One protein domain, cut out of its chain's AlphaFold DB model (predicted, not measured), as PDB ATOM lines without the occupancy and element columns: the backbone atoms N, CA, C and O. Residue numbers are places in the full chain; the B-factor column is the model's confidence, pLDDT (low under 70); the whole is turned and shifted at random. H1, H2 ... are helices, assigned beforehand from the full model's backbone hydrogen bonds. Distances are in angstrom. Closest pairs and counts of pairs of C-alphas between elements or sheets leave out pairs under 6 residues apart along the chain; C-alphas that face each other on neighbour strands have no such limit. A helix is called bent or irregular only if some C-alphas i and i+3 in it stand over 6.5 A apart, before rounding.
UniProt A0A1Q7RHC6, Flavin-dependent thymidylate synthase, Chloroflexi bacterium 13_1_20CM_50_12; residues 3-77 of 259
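AT A GLANCE: This is residues 3 to 77 of the 259 residues of the protein "Flavin-dependent thymidylate synthase" of Chloroflexi bacterium 13_1_20CM_50_12 (UniProt A0A1Q7RHC6). H3 lies nearest the middle of a small group of helices, with the longest helix, H4, and the short H5 over to one side of it, and the pair H1 and H2 as a separate layer on the other side. H5 packs on residues 39 to 43 of H3, H4 passes close by H3 at a steep angle, and H1 and H2 have each other as their helix contact; residues 3 to 9 run as a tail into H1. The printed part has 75 residues, with five named helices in the order H1, H2, H3, H4, H5 and no named strand; the class is all helix, and 46 residues are in the helices. It is compact, with a radius of gyration of the C-alphas of 12.2 A, and the C-alphas span 32 by 30 by 21 A.

IN THESE COORDINATES: H4, residues 57 to 69, is 18.7 A from first to last C-alpha and ends with C-alpha 69 at (-13.968, 38.749, 0.310). It is irregular: C-alphas 58 and 61 are 7.7 A apart. H3, residues 34 to 45, is 16.4 A long and begins at C-alpha 34, (-15.178, 44.242, 21.778). H5 is residues 73 to 77. H1, residues 10 to 20, is 15.3 A long, begins at C-alpha 10, (-15.782, 35.634, 26.909), and is irregular too, with C-alphas 12 and 15 at 7.6 A. H2, residues 23 to 27, is neither bent nor irregular, but only just: C-alphas 23 and 26 are 6.2 A apart.

HOW THE PARTS SIT: H4 and H3 are close but not clearly touching, their closest C-alphas being those of Lys 40 and Ala 60, 7.8 A apart. They run the same way at a steep tilt of 69.7 degrees, only just short of about perpendicular. H4 and H5 are also close but not clearly touching; the closest C-alphas are those of Val 67 and Gly 73, at 6.8 A. H3 touches H5 with residues 39 to 43 alone, closest at the C-alphas of Cys 39 and Ile 75, 5.3 A. H1 touches H2, closest at the C-alphas of Leu 17 and Glu 23, 5.0 A. H1 and H2 are both apart from H3, H4 and H5. In H3 every O i to N i+4 pair is within hydrogen-bond range; H1 has 4 of 7 and H4 7 of 9, while H2 and H5 have 0 of 1 each, with 2 of 2 O i to N i+3 pairs within range in each.

THE WHOLE: The two C-alphas farthest apart are those of Ile 3 and Gly 21, at 37.7 A. The printed part has no cut. The link from H3 to H4, 11 residues, is long; those from H1 to H2 and from H4 to H5 are tight, and that from H2 to H3, 6 residues, is short. The mean pLDDT of the printed part of this model is 96.5, and no printed residue is under 70.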
ATOM      1  N   ILE A   3     -22.334  56.994  21.900       98.31
ATOM      2  CA  ILE A   3     -22.871  56.912  23.269       98.31
ATOM      3  C   ILE A   3     -22.985  55.479  23.799       98.31
ATOM      4  O   ILE A   3     -23.163  55.298  24.998       98.31
ATOM      5  N   ALA A   4     -22.880  54.466  22.934       98.25
ATOM      6  CA  ALA A   4     -22.793  53.071  23.357       98.25
ATOM      7  C   ALA A   4     -21.929  52.252  22.393       98.25
ATOM      8  O   ALA A   4     -22.014  52.420  21.173       98.25
ATOM      9  N   LYS A   5     -21.128  51.356  22.967       97.69
ATOM     10  CA  LYS A   5     -20.297  50.350  22.296       97.69
ATOM     11  C   LYS A   5     -20.628  48.978  22.907       97.69
ATOM     12  O   LYS A   5     -21.078  48.950  24.057       97.69
ATOM     13  N   PRO A   6     -20.417  47.858  22.197       96.75
ATOM     14  CA  PRO A   6     -20.565  46.543  22.799       96.75
ATOM     15  C   PRO A   6     -19.485  46.332  23.864       96.75
ATOM     16  O   PRO A   6     -18.366  46.824  23.727       96.75
ATOM     17  N   ALA A   7     -19.820  45.568  24.899       96.06
ATOM     18  CA  ALA A   7     -18.868  45.018  25.855       96.06
ATOM     19  C   ALA A   7     -18.949  43.495  25.749       96.06
ATOM     20  O   ALA A   7     -20.044  42.933  25.807       96.06
ATOM     21  N   VAL A   8     -17.808  42.846  25.535       95.69
ATOM     22  CA  VAL A   8     -17.731  41.390  25.383       95.69
ATOM     23  C   VAL A   8     -17.111  40.779  26.619       95.69
ATOM     24  O   VAL A   8     -16.030  41.184  27.033       95.69
ATOM     25  N   ASP A   9     -17.787  39.770  27.151       95.25
ATOM     26  CA  ASP A   9     -17.287  38.908  28.209       95.25
ATOM     27  C   ASP A   9     -17.224  37.469  27.681       95.25
ATOM     28  O   ASP A   9     -18.251  36.819  27.475       95.25
ATOM     29  N   LEU A  10     -16.007  36.989  27.416       95.31
ATOM     30  CA  LEU A  10     -15.782  35.634  26.909       95.31
ATOM     31  C   LEU A  10     -15.856  34.566  28.006       95.31
ATOM     32  O   LEU A  10     -15.911  33.383  27.678       95.31
ATOM     33  N   SER A  11     -15.904  34.942  29.290       93.56
ATOM     34  CA  SER A  11     -16.020  33.965  30.380       93.56
ATOM     35  C   SER A  11     -17.312  33.147  30.281       93.56
ATOM     36  O   SER A  11     -17.326  31.966  30.620       93.56
ATOM     37  N   GLY A  12     -18.367  33.722  29.692       95.00
ATOM     38  CA  GLY A  12     -19.617  33.021  29.394       95.00
ATOM     39  C   GLY A  12     -19.478  31.857  28.402       95.00
ATOM     40  O   GLY A  12     -20.410  31.073  28.262       95.00
ATOM     41  N   MET A  13     -18.334  31.717  27.722       96.06
ATOM     42  CA  MET A  13     -18.035  30.585  26.838       96.06
ATOM     43  C   MET A  13     -17.272  29.451  27.535       96.06
ATOM     44  O   MET A  13     -16.966  28.463  26.875       96.06
ATOM     45  N   HIS A  14     -16.937  29.570  28.825       96.00
ATOM     46  CA  HIS A  14     -16.024  28.637  29.493       96.00
ATOM     47  C   HIS A  14     -16.466  27.171  29.385       96.00
ATOM     48  O   HIS A  14     -15.682  26.343  28.928       96.00
ATOM     49  N   GLU A  15     -17.726  26.866  29.716       97.19
ATOM     50  CA  GLU A  15     -18.274  25.503  29.625       97.19
ATOM     51  C   GLU A  15     -18.220  24.968  28.187       97.19
ATOM     52  O   GLU A  15     -17.734  23.868  27.946       97.19
ATOM     53  N   PHE A  16     -18.623  25.785  27.207       97.75
ATOM     54  CA  PHE A  16     -18.555  25.416  25.792       97.75
ATOM     55  C   PHE A  16     -17.120  25.113  25.341       97.75
ATOM     56  O   PHE A  16     -16.884  24.148  24.623       97.75
ATOM     57  N   LEU A  17     -16.148  25.934  25.739       97.44
ATOM     58  CA  LEU A  17     -14.755  25.717  25.357       97.44
ATOM     59  C   LEU A  17     -14.188  24.467  26.033       97.44
ATOM     60  O   LEU A  17     -13.478  23.717  25.374       97.44
ATOM     61  N   GLN A  18     -14.538  24.206  27.293       97.25
ATOM     62  CA  GLN A  18     -14.124  23.002  28.011       97.25
ATOM     63  C   GLN A  18     -14.689  21.726  27.372       97.25
ATOM     64  O   GLN A  18     -13.948  20.775  27.133       97.25
ATOM     65  N   ASP A  19     -15.979  21.719  27.028       97.44
ATOM     66  CA  ASP A  19     -16.643  20.558  26.422       97.44
ATOM     67  C   ASP A  19     -16.007  20.139  25.086       97.44
ATOM     68  O   ASP A  19     -16.001  18.958  24.731       97.44
ATOM     69  N   PHE A  20     -15.453  21.101  24.344       96.06
ATOM     70  CA  PHE A  20     -14.830  20.875  23.041       96.06
ATOM     71  C   PHE A  20     -13.288  20.864  23.072       96.06
ATOM     72  O   PHE A  20     -12.674  20.626  22.030       96.06
ATOM     73  N   GLY A  21     -12.655  21.085  24.230       96.31
ATOM     74  CA  GLY A  21     -11.192  21.119  24.371       96.31
ATOM     75  C   GLY A  21     -10.526  22.346  23.728       96.31
ATOM     76  O   GLY A  21      -9.497  22.223  23.059       96.31
ATOM     77  N   PHE A  22     -11.150  23.520  23.848       97.31
ATOM     78  CA  PHE A  22     -10.730  24.799  23.264       97.31
ATOM     79  C   PHE A  22     -10.429  25.887  24.310       97.31
ATOM     80  O   PHE A  22     -10.477  27.079  24.007       97.31
ATOM     81  N   GLU A  23     -10.122  25.510  25.546       95.81
ATOM     82  CA  GLU A  23      -9.939  26.417  26.687       95.81
ATOM     83  C   GLU A  23      -8.837  27.459  26.451       95.81
ATOM     84  O   GLU A  23      -8.941  28.595  26.914       95.81
ATOM     85  N   ASP A  24      -7.818  27.102  25.664       94.75
ATOM     86  CA  ASP A  24      -6.731  28.000  25.266       94.75
ATOM     87  C   ASP A  24      -7.210  29.237  24.481       94.75
ATOM     88  O   ASP A  24      -6.524  30.257  24.447       94.75
ATOM     89  N   TYR A  25      -8.414  29.205  23.896       96.06
ATOM     90  CA  TYR A  25      -8.988  30.354  23.193       96.06
ATOM     91  C   TYR A  25      -9.098  31.606  24.075       96.06
ATOM     92  O   TYR A  25      -8.925  32.719  23.580       96.06
ATOM     93  N   LEU A  26      -9.359  31.432  25.376       95.00
ATOM     94  CA  LEU A  26      -9.478  32.542  26.330       95.00
ATOM     95  C   LEU A  26      -8.129  33.194  26.670       95.00
ATOM     96  O   LEU A  26      -8.117  34.266  27.266       95.00
ATOM     97  N   ASN A  27      -7.011  32.572  26.284       94.38
ATOM     98  CA  ASN A  27      -5.654  33.020  26.596       94.38
ATOM     99  C   ASN A  27      -4.953  33.675  25.393       94.38
ATOM    100  O   ASN A  27      -3.721  33.734  25.361       94.38
ATOM    101  N   ASP A  28      -5.698  34.135  24.379       96.19
ATOM    102  CA  ASP A  28      -5.100  34.843  23.243       96.19
ATOM    103  C   ASP A  28      -4.362  36.109  23.739       96.19
ATOM    104  O   ASP A  28      -4.974  36.952  24.400       96.19
ATOM    105  N   PRO A  29      -3.051  36.259  23.464       95.62
ATOM    106  CA  PRO A  29      -2.252  37.355  24.011       95.62
ATOM    107  C   PRO A  29      -2.563  38.714  23.373       95.62
ATOM    108  O   PRO A  29      -2.105  39.739  23.877       95.62
ATOM    109  N   THR A  30      -3.281  38.734  22.245       96.81
ATOM    110  CA  THR A  30      -3.644  39.971  21.551       96.81
ATOM    111  C   THR A  30      -5.097  40.311  21.834       96.81
ATOM    112  O   THR A  30      -6.005  39.557  21.491       96.81
ATOM    113  N   GLU A  31      -5.339  41.478  22.417       95.44
ATOM    114  CA  GLU A  31      -6.696  41.973  22.628       95.44
ATOM    115  C   GLU A  31      -7.271  42.575  21.340       95.44
ATOM    116  O   GLU A  31      -6.596  43.297  20.604       95.44
ATOM    117  N   LEU A  32      -8.551  42.303  21.086       97.31
ATOM    118  CA  LEU A  32      -9.335  42.969  20.049       97.31
ATOM    119  C   LEU A  32     -10.322  43.947  20.690       97.31
ATOM    120  O   LEU A  32     -10.738  43.783  21.838       97.31
ATOM    121  N   SER A  33     -10.773  44.933  19.914       97.19
ATOM    122  CA  SER A  33     -11.972  45.700  20.258       97.19
ATOM    123  C   SER A  33     -13.153  44.753  20.497       97.19
ATOM    124  O   SER A  33     -13.282  43.715  19.845       97.19
ATOM    125  N   SER A  34     -14.048  45.106  21.423       97.25
ATOM    126  CA  SER A  34     -15.178  44.242  21.778       97.25
ATOM    127  C   SER A  34     -16.051  43.870  20.572       97.25
ATOM    128  O   SER A  34     -16.493  42.730  20.478       97.25
ATOM    129  N   GLY A  35     -16.284  44.769  19.612       98.00
ATOM    130  CA  GLY A  35     -17.053  44.425  18.417       98.00
ATOM    131  C   GLY A  35     -16.319  43.428  17.521       98.00
ATOM    132  O   GLY A  35     -16.908  42.410  17.157       98.00
ATOM    133  N   ALA A  36     -15.036  43.657  17.223       98.25
ATOM    134  CA  ALA A  36     -14.227  42.705  16.462       98.25
ATOM    135  C   ALA A  36     -14.126  41.343  17.166       98.25
ATOM    136  O   ALA A  36     -14.325  40.314  16.523       98.25
ATOM    137  N   GLN A  37     -13.909  41.313  18.484       98.19
ATOM    138  CA  GLN A  37     -13.877  40.068  19.254       98.19
ATOM    139  C   GLN A  37     -15.205  39.306  19.136       98.19
ATOM    140  O   GLN A  37     -15.196  38.116  18.824       98.19
ATOM    141  N   LEU A  38     -16.346  39.982  19.316       98.25
ATOM    142  CA  LEU A  38     -17.665  39.351  19.209       98.25
ATOM    143  C   LEU A  38     -17.919  38.776  17.813       98.25
ATOM    144  O   LEU A  38     -18.366  37.637  17.676       98.25
ATOM    145  N   CYS A  39     -17.618  39.554  16.770       98.50
ATOM    146  CA  CYS A  39     -17.792  39.128  15.384       98.50
ATOM    147  C   CYS A  39     -16.877  37.948  15.032       98.50
ATOM    148  O   CYS A  39     -17.313  37.023  14.346       98.50
ATOM    149  N   LYS A  40     -15.632  37.948  15.524       98.25
ATOM    150  CA  LYS A  40     -14.678  36.854  15.312       98.25
ATOM    151  C   LYS A  40     -15.148  35.576  16.003       98.25
ATOM    152  O   LYS A  40     -15.170  34.534  15.356       98.25
ATOM    153  N   VAL A  41     -15.588  35.654  17.263       97.69
ATOM    154  CA  VAL A  41     -16.176  34.504  17.976       97.69
ATOM    155  C   VAL A  41     -17.347  33.925  17.191       97.69
ATOM    156  O   VAL A  41     -17.374  32.723  16.935       97.69
ATOM    157  N   ALA A  42     -18.288  34.773  16.769       98.06
ATOM    158  CA  ALA A  42     -19.458  34.335  16.018       98.06
ATOM    159  C   ALA A  42     -19.079  33.644  14.699       98.06
ATOM    160  O   ALA A  42     -19.616  32.586  14.380       98.06
ATOM    161  N   GLY A  43     -18.116  34.197  13.955       97.94
ATOM    162  CA  GLY A  43     -17.636  33.581  12.720       97.94
ATOM    163  C   GLY A  43     -16.860  32.281  12.945       97.94
ATOM    164  O   GLY A  43     -17.024  31.327  12.187       97.94
ATOM    165  N   GLN A  44     -16.036  32.200  13.994       97.50
ATOM    166  CA  GLN A  44     -15.285  30.983  14.311       97.50
ATOM    167  C   GLN A  44     -16.192  29.854  14.799       97.50
ATOM    168  O   GLN A  44     -15.922  28.693  14.473       97.50
ATOM    169  N   LEU A  45     -17.284  30.194  15.493       97.69
ATOM    170  CA  LEU A  45     -18.305  29.252  15.946       97.69
ATOM    171  C   LEU A  45     -18.932  28.477  14.789       97.69
ATOM    172  O   LEU A  45     -19.096  27.264  14.906       97.69
ATOM    173  N   CYS A  46     -19.199  29.132  13.653       97.00
ATOM    174  CA  CYS A  46     -19.768  28.488  12.464       97.00
ATOM    175  C   CYS A  46     -18.948  27.287  11.957       97.00
ATOM    176  O   CYS A  46     -19.492  26.426  11.270       97.00
ATOM    177  N   TYR A  47     -17.659  27.225  12.303       96.19
ATOM    178  CA  TYR A  47     -16.730  26.171  11.892       96.19
ATOM    179  C   TYR A  47     -16.051  25.465  13.075       96.19
ATOM    180  O   TYR A  47     -15.105  24.712  12.857       96.19
ATOM    181  N   LEU A  48     -16.483  25.736  14.317       95.94
ATOM    182  CA  LEU A  48     -15.825  25.281  15.555       95.94
ATOM    183  C   LEU A  48     -14.300  25.512  15.548       95.94
ATOM    184  O   LEU A  48     -13.508  24.695  16.013       95.94
ATOM    185  N   SER A  49     -13.874  26.645  14.992       96.12
ATOM    186  CA  SER A  49     -12.464  26.944  14.707       96.12
ATOM    187  C   SER A  49     -11.758  27.655  15.868       96.12
ATOM    188  O   SER A  49     -11.152  28.710  15.685       96.12
ATOM    189  N   PHE A  50     -11.833  27.067  17.067       97.19
ATOM    190  CA  PHE A  50     -11.262  27.618  18.309       97.19
ATOM    191  C   PHE A  50      -9.983  26.906  18.791       97.19
ATOM    192  O   PHE A  50      -9.314  27.408  19.689       97.19
ATOM    193  N   GLY A  51      -9.617  25.765  18.196       94.69
ATOM    194  CA  GLY A  51      -8.424  24.995  18.579       94.69
ATOM    195  C   GLY A  51      -7.090  25.608  18.124       94.69
ATOM    196  O   GLY A  51      -7.025  26.752  17.685       94.69
ATOM    197  N   GLU A  52      -6.002  24.833  18.170       92.25
ATOM    198  CA  GLU A  52      -4.630  25.312  17.883       92.25
ATOM    199  C   GLU A  52      -4.444  25.913  16.477       92.25
ATOM    200  O   GLU A  52      -3.647  26.827  16.277       92.25
ATOM    201  N   LYS A  53      -5.200  25.416  15.487       93.12
ATOM    202  CA  LYS A  53      -5.157  25.887  14.088       93.12
ATOM    203  C   LYS A  53      -6.063  27.093  13.814       93.12
ATOM    204  O   LYS A  53      -6.273  27.442  12.652       93.12
ATOM    205  N   ARG A  54      -6.655  27.688  14.854       95.19
ATOM    206  CA  ARG A  54      -7.491  28.885  14.727       95.19
ATOM    207  C   ARG A  54      -6.715  30.042  14.108       95.19
ATOM    208  O   ARG A  54      -5.489  30.097  14.171       95.19
ATOM    209  N   THR A  55      -7.440  31.023  13.584       96.44
ATOM    210  CA  THR A  55      -6.840  32.340  13.365       96.44
ATOM    211  C   THR A  55      -6.730  33.051  14.709       96.44
ATOM    212  O   THR A  55      -7.733  33.218  15.408       96.44
ATOM    213  N   TRP A  56      -5.515  33.432  15.082       97.44
ATOM    214  CA  TRP A  56      -5.204  34.168  16.309       97.44
ATOM    215  C   TRP A  56      -5.584  35.646  16.170       97.44
ATOM    216  O   TRP A  56      -5.831  36.125  15.057       97.44
ATOM    217  N   ASN A  57      -5.734  36.359  17.287       97.56
ATOM    218  CA  ASN A  57      -6.167  37.759  17.261       97.56
ATOM    219  C   ASN A  57      -5.152  38.689  16.574       97.56
ATOM    220  O   ASN A  57      -5.566  39.631  15.902       97.56
ATOM    221  N   ASP A  58      -3.853  38.391  16.632       97.31
ATOM    222  CA  ASP A  58      -2.810  39.108  15.878       97.31
ATOM    223  C   ASP A  58      -2.988  39.019  14.345       97.31
ATOM    224  O   ASP A  58      -2.517  39.872  13.598       97.31
ATOM    225  N   GLN A  59      -3.725  38.010  13.873       97.31
ATOM    226  CA  GLN A  59      -4.079  37.780  12.473       97.31
ATOM    227  C   GLN A  59      -5.542  38.132  12.162       97.31
ATOM    228  O   GLN A  59      -6.052  37.777  11.092       97.31
ATOM    229  N   ALA A  60      -6.240  38.822  13.069       97.38
ATOM    230  CA  ALA A  60      -7.656  39.145  12.906       97.38
ATOM    231  C   ALA A  60      -7.935  39.988  11.651       97.38
ATOM    232  O   ALA A  60      -8.956  39.778  11.003       97.38
ATOM    233  N   GLU A  61      -7.028  40.882  11.251       96.69
ATOM    234  CA  GLU A  61      -7.187  41.670  10.021       96.69
ATOM    235  C   GLU A  61      -7.355  40.767   8.790       96.69
ATOM    236  O   GLU A  61      -8.360  40.847   8.083       96.69
ATOM    237  N   LYS A  62      -6.457  39.789   8.624       96.31
ATOM    238  CA  LYS A  62      -6.542  38.787   7.552       96.31
ATOM    239  C   LYS A  62      -7.821  37.948   7.642       96.31
ATOM    240  O   LYS A  62      -8.400  37.599   6.611       96.31
ATOM    241  N   TYR A  63      -8.257  37.604   8.857       97.81
ATOM    242  CA  TYR A  63      -9.514  36.885   9.071       97.81
ATOM    243  C   TYR A  63     -10.703  37.683   8.526       97.81
ATOM    244  O   TYR A  63     -11.477  37.169   7.716       97.81
ATOM    245  N   PHE A  64     -10.821  38.952   8.922       97.75
ATOM    246  CA  PHE A  64     -11.924  39.810   8.502       97.75
ATOM    247  C   PHE A  64     -11.856  40.187   7.021       97.75
ATOM    248  O   PHE A  64     -12.903  40.274   6.381       97.75
ATOM    249  N   ASP A  65     -10.669  40.333   6.433       95.69
ATOM    250  CA  ASP A  65     -10.524  40.510   4.985       95.69
ATOM    251  C   ASP A  65     -11.042  39.305   4.205       95.69
ATOM    252  O   ASP A  65     -11.760  39.469   3.217       95.69
ATOM    253  N   ASN A  66     -10.770  38.086   4.679       96.00
ATOM    254  CA  ASN A  66     -11.332  36.885   4.069       96.00
ATOM    255  C   ASN A  66     -12.861  36.813   4.237       96.00
ATOM    256  O   ASN A  66     -13.560  36.503   3.276       96.00
ATOM    257  N   VAL A  67     -13.396  37.151   5.418       96.25
ATOM    258  CA  VAL A  67     -14.853  37.246   5.650       96.25
ATOM    259  C   VAL A  67     -15.501  38.212   4.656       96.25
ATOM    260  O   VAL A  67     -16.529  37.883   4.057       96.25
ATOM    261  N   LYS A  68     -14.889  39.385   4.446       95.62
ATOM    262  CA  LYS A  68     -15.366  40.394   3.495       95.62
ATOM    263  C   LYS A  68     -15.274  39.902   2.050       95.62
ATOM    264  O   LYS A  68     -16.256  39.996   1.318       95.62
ATOM    265  N   ALA A  69     -14.155  39.299   1.653       94.94
ATOM    266  CA  ALA A  69     -13.968  38.749   0.310       94.94
ATOM    267  C   ALA A  69     -14.969  37.626  -0.028       94.94
ATOM    268  O   ALA A  69     -15.412  37.514  -1.169       94.94
ATOM    269  N   GLN A  70     -15.357  36.821   0.965       95.50
ATOM    270  CA  GLN A  70     -16.351  35.749   0.826       95.50
ATOM    271  C   GLN A  70     -17.803  36.227   1.017       95.50
ATOM    272  O   GLN A  70     -18.734  35.424   0.955       95.50
ATOM    273  N   ALA A  71     -18.017  37.528   1.250       93.81
ATOM    274  CA  ALA A  71     -19.320  38.132   1.525       93.81
ATOM    275  C   ALA A  71     -20.070  37.502   2.720       93.81
ATOM    276  O   ALA A  71     -21.301  37.451   2.751       93.81
ATOM    277  N   HIS A  72     -19.341  37.044   3.741       95.44
ATOM    278  CA  HIS A  72     -19.896  36.468   4.975       95.44
ATOM    279  C   HIS A  72     -20.245  37.552   6.011       95.44
ATOM    280  O   HIS A  72     -19.943  37.443   7.198       95.44
ATOM    281  N   GLY A  73     -20.898  38.628   5.559       94.31
ATOM    282  CA  GLY A  73     -21.152  39.831   6.358       94.31
ATOM    283  C   GLY A  73     -22.123  39.656   7.531       94.31
ATOM    284  O   GLY A  73     -22.177  40.516   8.404       94.31
ATOM    285  N   SER A  74     -22.866  38.547   7.613       97.12
ATOM    286  CA  SER A  74     -23.818  38.309   8.711       97.12
ATOM    287  C   SER A  74     -23.150  38.256  10.086       97.12
ATOM    288  O   SER A  74     -23.765  38.648  11.071       97.12
ATOM    289  N   ILE A  75     -21.876  37.850  10.175       97.38
ATOM    290  CA  ILE A  75     -21.148  37.844  11.457       97.38
ATOM    291  C   ILE A  75     -20.940  39.265  12.011       97.38
ATOM    292  O   ILE A  75     -20.743  39.453  13.210       97.38
ATOM    293  N   LEU A  76     -21.010  40.285  11.150       98.12
ATOM    294  CA  LEU A  76     -20.902  41.695  11.528       98.12
ATOM    295  C   LEU A  76     -22.192  42.218  12.183       98.12
ATOM    296  O   LEU A  76     -22.220  43.324  12.718       98.12
ATOM    297  N   GLU A  77     -23.277  41.442  12.174       98.44
ATOM    298  CA  GLU A  77     -24.555  41.854  12.761       98.44
ATOM    299  C   GLU A  77     -24.583  41.733  14.294       98.44
ATOM    300  O   GLU A  77     -25.449  42.323  14.943       98.44
TER     301      GLU A  77